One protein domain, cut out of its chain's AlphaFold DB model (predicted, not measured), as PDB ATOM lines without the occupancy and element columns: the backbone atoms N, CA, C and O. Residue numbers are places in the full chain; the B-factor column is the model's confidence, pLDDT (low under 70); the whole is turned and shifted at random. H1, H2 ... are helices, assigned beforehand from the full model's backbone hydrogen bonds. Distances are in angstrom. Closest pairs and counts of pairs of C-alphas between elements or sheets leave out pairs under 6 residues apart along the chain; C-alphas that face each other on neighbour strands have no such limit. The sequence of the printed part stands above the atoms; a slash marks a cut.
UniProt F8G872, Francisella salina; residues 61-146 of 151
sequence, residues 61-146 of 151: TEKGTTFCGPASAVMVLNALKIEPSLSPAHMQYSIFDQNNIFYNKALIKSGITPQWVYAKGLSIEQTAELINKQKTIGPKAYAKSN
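What this domain is: This is residues 61 to 146 of the 151 residues of a protein of Francisella salina (UniProt F8G872). There is little regular structure: the longest helix, H1, packs on H4 with one part alone, short H2 and H3 are apart from H1, and long loops make up much of the rest. Residues 80 to 104 form one long loop, and the end stretch, 133 to 146, folds back past H4. The printed part has 86 residues, 33 of them in named helices, in the order H1, H2, H3, H4, with no named strand; the class is all helix. It is compact, radius of gyration of the C-alphas 11.9 A, spanning 33 by 27 by 24 A.

Where its parts are: H1, residues 68 to 79, is 16.5 A long from C-alpha 68 at (115.397, 139.102, 88.796). H4, 124 to 132, measures 12.1 A, ending at C-alpha 132, (116.327, 124.451, 80.028). H3 is 114 to 120, 10.2 A; H2 is 105 to 109, 6.4 A.

How they stand to each other: H1 touches H4 with residues 69 to 73 alone, the closest C-alphas, Gly 69 and Thr 127, 6.1 A apart; they run the same way at a steep tilt of 36 degrees, only just steep. H2 is close to H4 but not clearly touching: the closest C-alphas, Leu 107 and Leu 130, are 6.9 A apart. H3 touches no helix. Residues 83 to 84 pair antiparallel with 136 to 137. In H1, H2, H3 and H4 every O i to N i+4 pair is within hydrogen-bond range.

The domain as a whole: The farthest C-alphas, Gln 92 and Asn 146, are 36.9 A apart. The printed part has no cut; the H1 to H2 link is long. Only residue 91 is under pLDDT 70.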
ATOM      1  N   THR A  61     123.137 143.761  88.028       96.94
ATOM      2  CA  THR A  61     121.843 144.356  88.379       96.94
ATOM      3  C   THR A  61     120.790 143.953  87.350       96.94
ATOM      4  O   THR A  61     121.072 143.927  86.149       96.94
ATOM      5  N   GLU A  62     119.575 143.643  87.796       96.25
ATOM      6  CA  GLU A  62     118.434 143.399  86.908       96.25
ATOM      7  C   GLU A  62     118.074 144.645  86.076       96.25
ATOM      8  O   GLU A  62     118.120 145.772  86.568       96.25
ATOM      9  N   LYS A  63     117.704 144.469  84.798       92.00
ATOM     10  CA  LYS A  63     117.354 145.588  83.889       92.00
ATOM     11  C   LYS A  63     116.029 146.292  84.211       92.00
ATOM     12  O   LYS A  63     115.690 147.288  83.576       92.00
ATOM     13  N   GLY A  64     115.259 145.763  85.151       89.50
ATOM     14  CA  GLY A  64     113.980 146.288  85.613       89.50
ATOM     15  C   GLY A  64     113.523 145.512  86.842       89.50
ATOM     16  O   GLY A  64     114.043 144.433  87.108       89.50
ATOM     17  N   THR A  65     112.531 146.028  87.563       89.94
ATOM     18  CA  THR A  65     112.099 145.505  88.877       89.94
ATOM     19  C   THR A  65     111.484 144.100  88.852       89.94
ATOM     20  O   THR A  65     111.136 143.550  89.892       89.94
ATOM     21  N   THR A  66     111.307 143.522  87.665       96.00
ATOM     22  CA  THR A  66     110.738 142.190  87.423       96.00
ATOM     23  C   THR A  66     111.715 141.255  86.697       96.00
ATOM     24  O   THR A  66     111.352 140.136  86.336       96.00
ATOM     25  N   PHE A  67     112.967 141.685  86.481       97.31
ATOM     26  CA  PHE A  67     113.992 140.957  85.719       97.31
ATOM     27  C   PHE A  67     114.913 140.068  86.574       97.31
ATOM     28  O   PHE A  67     115.889 139.515  86.060       97.31
ATOM     29  N   CYS A  68     114.590 139.871  87.851       96.56
ATOM     30  CA  CYS A  68     115.397 139.102  88.796       96.56
ATOM     31  C   CYS A  68     115.670 137.664  88.332       96.56
ATOM     32  O   CYS A  68     116.786 137.167  88.495       96.56
ATOM     33  N   GLY A  69     114.686 137.012  87.701       96.75
ATOM     34  CA  GLY A  69     114.823 135.670  87.128       96.75
ATOM     35  C   GLY A  69     115.893 135.618  86.029       96.75
ATOM     36  O   GLY A  69     116.887 134.913  86.197       96.75
ATOM     37  N   PRO A  70     115.751 136.388  84.932       97.62
ATOM     38  CA  PRO A  70     116.776 136.486  83.894       97.62
ATOM     39  C   PRO A  70     118.154 136.907  84.414       97.62
ATOM     40  O   PRO A  70     119.143 136.294  84.023       97.62
ATOM     41  N   ALA A  71     118.237 137.898  85.309       98.31
ATOM     42  CA  ALA A  71     119.508 138.330  85.898       98.31
ATOM     43  C   ALA A  71     120.202 137.185  86.656       98.31
ATOM     44  O   ALA A  71     121.378 136.903  86.426       98.31
ATOM     45  N   SER A  72     119.451 136.458  87.486       97.81
ATOM     46  CA  SER A  72     119.966 135.293  88.214       97.81
ATOM     47  C   SER A  72     120.372 134.160  87.267       97.81
ATOM     48  O   SER A  72     121.407 133.525  87.460       97.81
ATOM     49  N   ALA A  73     119.582 133.909  86.220       97.88
ATOM     50  CA  ALA A  73     119.848 132.847  85.256       97.88
ATOM     51  C   ALA A  73     121.154 133.086  84.487       97.88
ATOM     52  O   ALA A  73     121.968 132.170  84.387       97.88
ATOM     53  N   VAL A  74     121.390 134.304  83.982       98.00
ATOM     54  CA  VAL A  74     122.622 134.604  83.233       98.00
ATOM     55  C   VAL A  74     123.859 134.525  84.128       98.00
ATOM     56  O   VAL A  74     124.865 133.971  83.699       98.00
ATOM     57  N   MET A  75     123.766 134.967  85.390       98.50
ATOM     58  CA  MET A  75     124.847 134.800  86.369       98.50
ATOM     59  C   MET A  75     125.240 133.331  86.530       98.50
ATOM     60  O   MET A  75     126.416 132.987  86.446       98.50
ATOM     61  N   VAL A  76     124.252 132.458  86.746       97.50
ATOM     62  CA  VAL A  76     124.488 131.025  86.962       97.50
ATOM     63  C   VAL A  76     125.025 130.355  85.699       97.50
ATOM     64  O   VAL A  76     125.978 129.585  85.784       97.50
ATOM     65  N   LEU A  77     124.451 130.642  84.528       97.75
ATOM     66  CA  LEU A  77     124.905 130.063  83.259       97.75
ATOM     67  C   LEU A  77     126.365 130.429  82.958       97.75
ATOM     68  O   LEU A  77     127.149 129.555  82.588       97.75
ATOM     69  N   ASN A  78     126.740 131.688  83.185       97.50
ATOM     70  CA  ASN A  78     128.106 132.154  82.974       97.50
ATOM     71  C   ASN A  78     129.082 131.576  84.010       97.50
ATOM     72  O   ASN A  78     130.160 131.121  83.639       97.50
ATOM     73  N   ALA A  79     128.685 131.490  85.286       97.19
ATOM     74  CA  ALA A  79     129.487 130.839  86.327       97.19
ATOM     75  C   ALA A  79     129.742 129.349  86.025       97.19
ATOM     76  O   ALA A  79     130.823 128.829  86.297       97.19
ATOM     77  N   LEU A  80     128.775 128.673  85.391       96.31
ATOM     78  CA  LEU A  80     128.910 127.302  84.883       96.31
ATOM     79  C   LEU A  80     129.717 127.201  83.576       96.31
ATOM     80  O   LEU A  80     129.881 126.095  83.060       96.31
ATOM     81  N   LYS A  81     130.220 128.321  83.043       95.50
ATOM     82  CA  LYS A  81     130.964 128.411  81.775       95.50
ATOM     83  C   LYS A  81     130.170 127.876  80.579       95.50
ATOM     84  O   LYS A  81     130.724 127.250  79.678       95.50
ATOM     85  N   ILE A  82     128.853 128.085  80.589       96.19
ATOM     86  CA  ILE A  82     127.973 127.693  79.489       96.19
ATOM     87  C   ILE A  82     127.883 128.856  78.512       96.19
ATOM     88  O   ILE A  82     127.435 129.944  78.863       96.19
ATOM     89  N   GLU A  83     128.251 128.595  77.265       95.00
ATOM     90  CA  GLU A  83     128.257 129.611  76.222       95.00
ATOM     91  C   GLU A  83     126.934 129.620  75.442       95.00
ATOM     92  O   GLU A  83     126.477 128.558  74.997       95.00
ATOM     93  N   PRO A  84     126.301 130.787  75.220       95.56
ATOM     94  CA  PRO A  84     125.145 130.884  74.337       95.56
ATOM     95  C   PRO A  84     125.530 130.599  72.883       95.56
ATOM     96  O   PRO A  84     126.631 130.897  72.431       95.56
ATOM     97  N   SER A  85     124.583 130.101  72.086       91.69
ATOM     98  CA  SER A  85     124.795 129.963  70.637       91.69
ATOM     99  C   SER A  85     124.785 131.302  69.883       91.69
ATOM    100  O   SER A  85     125.096 131.334  68.698       91.69
ATOM    101  N   LEU A  86     124.323 132.387  70.518       90.94
ATOM    102  CA  LEU A  86     124.183 133.709  69.903       90.94
ATOM    103  C   LEU A  86     124.387 134.820  70.947       90.94
ATOM    104  O   LEU A  86     123.527 135.016  71.801       90.94
ATOM    105  N   SER A  87     125.490 135.568  70.832       91.25
ATOM    106  CA  SER A  87     125.856 136.700  71.707       91.25
ATOM    107  C   SER A  87     126.392 137.890  70.884       91.25
ATOM    108  O   SER A  87     127.596 138.137  70.827       91.25
ATOM    109  N   PRO A  88     125.523 138.635  70.178       88.12
ATOM    110  CA  PRO A  88     125.949 139.697  69.265       88.12
ATOM    111  C   PRO A  88     126.520 140.927  69.985       88.12
ATOM    112  O   PRO A  88     127.314 141.652  69.400       88.12
ATOM    113  N   ALA A  89     126.139 141.174  71.243       84.88
ATOM    114  CA  ALA A  89     126.610 142.333  72.004       84.88
ATOM    115  C   ALA A  89     128.080 142.217  72.447       84.88
ATOM    116  O   ALA A  89     128.715 143.229  72.732       84.88
ATOM    117  N   HIS A  90     128.626 141.000  72.478       80.88
ATOM    118  CA  HIS A  90     129.962 140.706  72.994       80.88
ATOM    119  C   HIS A  90     130.870 140.098  71.917       80.88
ATOM    120  O   HIS A  90     131.647 139.205  72.224       80.88
ATOM    121  N   MET A  91     130.763 140.535  70.650       67.12
ATOM    122  CA  MET A  91     131.517 139.956  69.522       67.12
ATOM    123  C   MET A  91     132.992 139.658  69.871       67.12
ATOM    124  O   MET A  91     133.674 140.494  70.456       67.12
ATOM    125  N   GLN A  92     133.450 138.463  69.470       80.06
ATOM    126  CA  GLN A  92     134.662 137.724  69.896       80.06
ATOM    127  C   GLN A  92     134.540 136.891  71.188       80.06
ATOM    128  O   GLN A  92     135.314 135.952  71.349       80.06
ATOM    129  N   TYR A  93     133.543 137.138  72.043       82.69
ATOM    130  CA  TYR A  93     133.291 136.383  73.275       82.69
ATOM    131  C   TYR A  93     131.832 135.901  73.358       82.69
ATOM    132  O   TYR A  93     130.890 136.621  73.018       82.69
ATOM    133  N   SER A  94     131.623 134.672  73.829       91.38
ATOM    134  CA  SER A  94     130.280 134.111  73.998       91.38
ATOM    135  C   SER A  94     129.886 134.101  75.472       91.38
ATOM    136  O   SER A  94     130.426 133.329  76.256       91.38
ATOM    137  N   ILE A  95     128.954 134.973  75.861       95.56
ATOM    138  CA  ILE A  95     128.503 135.110  77.251       95.56
ATOM    139  C   ILE A  95     127.004 135.393  77.294       95.56
ATOM    140  O   ILE A  95     126.480 136.118  76.446       95.56
ATOM    141  N   PHE A  96     126.291 134.822  78.264       97.19
ATOM    142  CA  PHE A  96     124.886 135.153  78.465       97.19
ATOM    143  C   PHE A  96     124.724 136.559  79.044       97.19
ATOM    144  O   PHE A  96     125.416 136.950  79.982       97.19
ATOM    145  N   ASP A  97     123.736 137.284  78.530       96.75
ATOM    146  CA  ASP A  97     123.303 138.579  79.036       96.75
ATOM    147  C   ASP A  97     121.765 138.643  79.114       96.75
ATOM    148  O   ASP A  97     121.040 137.806  78.565       96.75
ATOM    149  N   GLN A  98     121.237 139.647  79.820       97.00
ATOM    150  CA  GLN A  98     119.791 139.780  80.061       97.00
ATOM    151  C   GLN A  98     118.958 140.104  78.798       97.00
ATOM    152  O   GLN A  98     117.741 140.218  78.892       97.00
ATOM    153  N   ASN A  99     119.575 140.293  77.628       95.25
ATOM    154  CA  ASN A  99     118.905 140.354  76.324       95.25
ATOM    155  C   ASN A  99     118.989 139.005  75.599       95.25
ATOM    156  O   ASN A  99     117.976 138.489  75.126       95.25
ATOM    157  N   ASN A 100     120.199 138.452  75.477       95.62
ATOM    158  CA  ASN A 100     120.461 137.325  74.588       95.62
ATOM    159  C   ASN A 100     119.861 136.000  75.087       95.62
ATOM    160  O   ASN A 100     119.531 135.132  74.277       95.62
ATOM    161  N   ILE A 101     119.569 135.902  76.390       95.88
ATOM    162  CA  ILE A 101     118.863 134.766  76.997       95.88
ATOM    163  C   ILE A 101     117.455 134.542  76.403       95.88
ATOM    164  O   ILE A 101     116.890 133.455  76.523       95.88
ATOM    165  N   PHE A 102     116.893 135.536  75.705       95.94
ATOM    166  CA  PHE A 102     115.588 135.451  75.037       95.94
ATOM    167  C   PHE A 102     115.661 135.154  73.532       95.94
ATOM    168  O   PHE A 102     114.624 135.063  72.875       95.94
ATOM    169  N   TYR A 103     116.850 134.984  72.946       94.62
ATOM    170  CA  TYR A 103     116.990 134.826  71.492       94.62
ATOM    171  C   TYR A 103     116.565 133.450  70.962       94.62
ATOM    172  O   TYR A 103     116.464 133.246  69.746       94.62
ATOM    173  N   ASN A 104     116.237 132.496  71.838       93.50
ATOM    174  CA  ASN A 104     115.636 131.248  71.394       93.50
ATOM    175  C   ASN A 104     114.151 131.427  71.020       93.50
ATOM    176  O   ASN A 104     113.287 131.598  71.875       93.50
ATOM    177  N   LYS A 105     113.832 131.224  69.734       91.38
ATOM    178  CA  LYS A 105     112.457 131.208  69.194       91.38
ATOM    179  C   LYS A 105     111.489 130.285  69.955       91.38
ATOM    180  O   LYS A 105     110.290 130.550  69.960       91.38
ATOM    181  N   ALA A 106     111.971 129.206  70.579       92.62
ATOM    182  CA  ALA A 106     111.127 128.311  71.376       92.62
ATOM    183  C   ALA A 106     110.596 128.965  72.665       92.62
ATOM    184  O   ALA A 106     109.513 128.596  73.108       92.62
ATOM    185  N   LEU A 107     111.316 129.936  73.240       92.75
ATOM    186  CA  LEU A 107     110.862 130.704  74.406       92.75
ATOM    187  C   LEU A 107     109.743 131.670  74.029       92.75
ATOM    188  O   LEU A 107     108.718 131.723  74.702       92.75
ATOM    189  N   ILE A 108     109.904 132.352  72.891       89.62
ATOM    190  CA  ILE A 108     108.898 133.270  72.343       89.62
ATOM    191  C   ILE A 108     107.580 132.526  72.095       89.62
ATOM    192  O   ILE A 108     106.518 133.006  72.476       89.62
ATOM    193  N   LYS A 109     107.648 131.315  71.524       91.06
ATOM    194  CA  LYS A 109     106.472 130.449  71.326       91.06
ATOM    195  C   LYS A 109     105.787 130.042  72.635       91.06
ATOM    196  O   LYS A 109     104.585 129.815  72.632       91.06
ATOM    197  N   SER A 110     106.538 129.958  73.729       90.06
ATOM    198  CA  SER A 110     106.030 129.648  75.069       90.06
ATOM    199  C   SER A 110     105.586 130.886  75.857       90.06
ATOM    200  O   SER A 110     105.244 130.770  77.027       90.06
ATOM    201  N   GLY A 111     105.587 132.072  75.239       92.31
ATOM    202  CA  GLY A 111     105.174 133.321  75.885       92.31
ATOM    203  C   GLY A 111     106.218 133.928  76.826       92.31
ATOM    204  O   GLY A 111     105.953 134.960  77.437       92.31
ATOM    205  N   ILE A 112     107.418 133.343  76.921       95.38
ATOM    206  CA  ILE A 112     108.524 133.879  77.721       95.38
ATOM    207  C   ILE A 112     109.276 134.899  76.860       95.38
ATOM    208  O   ILE A 112     110.218 134.568  76.137       95.38
ATOM    209  N   THR A 113     108.818 136.149  76.905       96.06
ATOM    210  CA  THR A 113     109.397 137.284  76.170       96.06
ATOM    211  C   THR A 113     109.869 138.375  77.132       96.06
ATOM    212  O   THR A 113     109.330 138.479  78.237       96.06
ATOM    213  N   PRO A 114     110.819 139.245  76.733       95.75
ATOM    214  CA  PRO A 114     111.227 140.384  77.555       95.75
ATOM    215  C   PRO A 114     110.042 141.248  77.999       95.75
ATOM    216  O   PRO A 114     109.961 141.632  79.159       95.75
ATOM    217  N   GLN A 115     109.087 141.509  77.098       95.31
ATOM    218  CA  GLN A 115     107.887 142.301  77.383       95.31
ATOM    219  C   GLN A 115     107.015 141.648  78.461       95.31
ATOM    220  O   GLN A 115     106.506 142.339  79.342       95.31
ATOM    221  N   TRP A 116     106.869 140.322  78.420       94.50
ATOM    222  CA  TRP A 116     106.137 139.582  79.445       94.50
ATOM    223  C   TRP A 116     106.831 139.662  80.806       94.50
ATOM    224  O   TRP A 116     106.185 139.956  81.813       94.50
ATOM    225  N   VAL A 117     108.155 139.463  80.827       96.12
ATOM    226  CA  VAL A 117     108.959 139.577  82.049       96.12
ATOM    227  C   VAL A 117     108.836 140.978  82.630       96.12
ATOM    228  O   VAL A 117     108.528 141.103  83.807       96.12
ATOM    229  N   TYR A 118     108.973 142.028  81.816       95.31
ATOM    230  CA  TYR A 118     108.792 143.402  82.285       95.31
ATOM    231  C   TYR A 118     107.431 143.606  82.953       95.31
ATOM    232  O   TYR A 118     107.357 144.237  84.005       95.31
ATOM    233  N   ALA A 119     106.369 143.031  82.388       94.44
ATOM    234  CA  ALA A 119     105.024 143.188  82.919       94.44
ATOM    235  C   ALA A 119     104.790 142.442  84.245       94.44
ATOM    236  O   ALA A 119     104.037 142.941  85.079       94.44
ATOM    237  N   LYS A 120     105.346 141.230  84.425       94.81
ATOM    238  CA  LYS A 120     104.917 140.321  85.515       94.81
ATOM    239  C   LYS A 120     106.015 139.471  86.166       94.81
ATOM    240  O   LYS A 120     105.731 138.766  87.128       94.81
ATOM    241  N   GLY A 121     107.243 139.512  85.667       95.75
ATOM    242  CA  GLY A 121     108.317 138.604  86.070       95.75
ATOM    243  C   GLY A 121     108.113 137.173  85.562       95.75
ATOM    244  O   GLY A 121     107.359 136.939  84.615       95.75
ATOM    245  N   LEU A 122     108.818 136.219  86.179       95.69
ATOM    246  CA  LEU A 122     108.746 134.785  85.870       95.69
ATOM    247  C   LEU A 122     108.458 133.971  87.132       95.69
ATOM    248  O   LEU A 122     109.008 134.257  88.196       95.69
ATOM    249  N   SER A 123     107.656 132.913  86.999       95.00
ATOM    250  CA  SER A 123     107.568 131.874  88.030       95.00
ATOM    251  C   SER A 123     108.854 131.037  88.091       95.00
ATOM    252  O   SER A 123     109.727 131.127  87.217       95.00
ATOM    253  N   ILE A 124     108.976 130.177  89.105       93.94
ATOM    254  CA  ILE A 124     110.111 129.252  89.208       93.94
ATOM    255  C   ILE A 124     110.120 128.238  88.053       93.94
ATOM    256  O   ILE A 124     111.179 127.940  87.505       93.94
ATOM    257  N   GLU A 125     108.949 127.773  87.609       94.06
ATOM    258  CA  GLU A 125     108.792 126.882  86.454       94.06
ATOM    259  C   GLU A 125     109.196 127.585  85.163       94.06
ATOM    260  O   GLU A 125     109.948 127.022  84.374       94.06
ATOM    261  N   GLN A 126     108.760 128.831  84.970       95.56
ATOM    262  CA  GLN A 126     109.130 129.614  83.792       95.56
ATOM    263  C   GLN A 126     110.619 129.969  83.788       95.56
ATOM    264  O   GLN A 126     111.239 130.012  82.731       95.56
ATOM    265  N   THR A 127     111.220 130.186  84.960       96.12
ATOM    266  CA  THR A 127     112.670 130.389  85.089       96.12
ATOM    267  C   THR A 127     113.431 129.103  84.758       96.12
ATOM    268  O   THR A 127     114.427 129.140  84.035       96.12
ATOM    269  N   ALA A 128     112.945 127.946  85.215       95.69
ATOM    270  CA  ALA A 128     113.521 126.660  84.838       95.69
ATOM    271  C   ALA A 128     113.372 126.398  83.331       95.69
ATOM    272  O   ALA A 128     114.322 125.968  82.683       95.69
ATOM    273  N   GLU A 129     112.216 126.713  82.748       95.81
ATOM    274  CA  GLU A 129     111.976 126.625  81.309       95.81
ATOM    275  C   GLU A 129     112.891 127.567  80.515       95.81
ATOM    276  O   GLU A 129     113.461 127.145  79.505       95.81
ATOM    277  N   LEU A 130     113.093 128.802  80.999       96.62
ATOM    278  CA  LEU A 130     114.042 129.765  80.442       96.62
ATOM    279  C   LEU A 130     115.441 129.148  80.355       96.62
ATOM    280  O   LEU A 130     116.045 129.191  79.290       96.62
ATOM    281  N   ILE A 131     115.934 128.537  81.434       97.06
ATOM    282  CA  ILE A 131     117.258 127.897  81.480       97.06
ATOM    283  C   ILE A 131     117.310 126.652  80.578       97.06
ATOM    284  O   ILE A 131     118.209 126.514  79.750       97.06
ATOM    285  N   ASN A 132     116.326 125.760  80.692       95.69
ATOM    286  CA  ASN A 132     116.327 124.451  80.028       95.69
ATOM    287  C   ASN A 132     116.200 124.546  78.507       95.69
ATOM    288  O   ASN A 132     116.660 123.663  77.781       95.69
ATOM    289  N   LYS A 133     115.565 125.608  78.007       95.62
ATOM    290  CA  LYS A 133     115.421 125.833  76.571       95.62
ATOM    291  C   LYS A 133     116.619 126.550  75.958       95.62
ATOM    292  O   LYS A 133     116.577 126.788  74.758       95.62
ATOM    293  N   GLN A 134     117.676 126.901  76.687       96.06
ATOM    294  CA  GLN A 134     118.791 127.618  76.064       96.06
ATOM    295  C   GLN A 134     119.469 126.813  74.947       96.06
ATOM    296  O   GLN A 134     119.636 125.592  75.017       96.06
ATOM    297  N   LYS A 135     119.852 127.525  73.883       94.00
ATOM    298  CA  LYS A 135     120.738 126.995  72.845       94.00
ATOM    299  C   LYS A 135     122.159 127.392  73.203       94.00
ATOM    300  O   LYS A 135     122.439 128.579  73.356       94.00
ATOM    301  N   THR A 136     123.024 126.400  73.328       94.25
ATOM    302  CA  THR A 136     124.378 126.568  73.847       94.25
ATOM    303  C   THR A 136     125.402 125.981  72.889       94.25
ATOM    304  O   THR A 136     125.072 125.139  72.048       94.25
ATOM    305  N   ILE A 137     126.645 126.434  73.017       92.00
ATOM    306  CA  ILE A 137     127.807 125.788  72.414       92.00
ATOM    307  C   ILE A 137     128.312 124.768  73.440       92.00
ATOM    308  O   ILE A 137     128.748 125.136  74.525       92.00
ATOM    309  N   GLY A 138     128.195 123.476  73.127       91.06
ATOM    310  CA  GLY A 138     128.639 122.395  74.012       91.06
ATOM    311  C   GLY A 138     127.639 122.056  75.133       91.06
ATOM    312  O   GLY A 138     126.537 121.588  74.824       91.06
ATOM    313  N   PRO A 139     128.014 122.187  76.424       92.69
ATOM    314  CA  PRO A 139     127.197 121.715  77.540       92.69
ATOM    315  C   PRO A 139     125.855 122.450  77.647       92.69
ATOM    316  O   PRO A 139     125.697 123.589  77.207       92.69
ATOM    317  N   LYS A 140     124.873 121.792  78.268       93.44
ATOM    318  CA  LYS A 140     123.551 122.360  78.561       93.44
ATOM    319  C   LYS A 140     123.286 122.348  80.058       93.44
ATOM    320  O   LYS A 140     123.583 121.365  80.733       93.44
ATOM    321  N   ALA A 141     122.680 123.421  80.553       93.12
ATOM    322  CA  ALA A 141     122.154 123.472  81.908       93.12
ATOM    323  C   ALA A 141     120.815 122.738  82.006       93.12
ATOM    324  O   ALA A 141     120.028 122.723  81.056       93.12
ATOM    325  N   TYR A 142     120.543 122.194  83.191       93.38
ATOM    326  CA  TYR A 142     119.230 121.686  83.556       93.38
ATOM    327  C   TYR A 142     118.815 122.216  84.932       93.38
ATOM    328  O   TYR A 142     119.407 121.876  85.957       93.38
ATOM    329  N   ALA A 143     117.786 123.055  84.945       93.06
ATOM    330  CA  ALA A 143     117.120 123.563  86.127       93.06
ATOM    331  C   ALA A 143     115.913 122.682  86.475       93.06
ATOM    332  O   ALA A 143     115.054 122.402  85.634       93.06
ATOM    333  N   LYS A 144     115.836 122.282  87.748       88.94
ATOM    334  CA  LYS A 144     114.671 121.608  88.332       88.94
ATOM    335  C   LYS A 144     113.757 122.651  88.975       88.94
ATOM    336  O   LYS A 144     114.230 123.435  89.790       88.94
ATOM    337  N   SER A 145     112.465 122.627  88.655       82.06
ATOM    338  CA  SER A 145     111.450 123.476  89.304       82.06
ATOM    339  C   SER A 145     110.710 122.775  90.450       82.06
ATOM    340  O   SER A 145     110.179 123.445  91.329       82.06
ATOM    341  N   ASN A 146     110.722 121.437  90.500       72.25
ATOM    342  CA  ASN A 146     110.102 120.667  91.579       72.25
ATOM    343  C   ASN A 146     111.115 120.324  92.682       72.25
ATOM    344  O   ASN A 146     112.003 119.493  92.502       72.25
TER     345      ASN A 146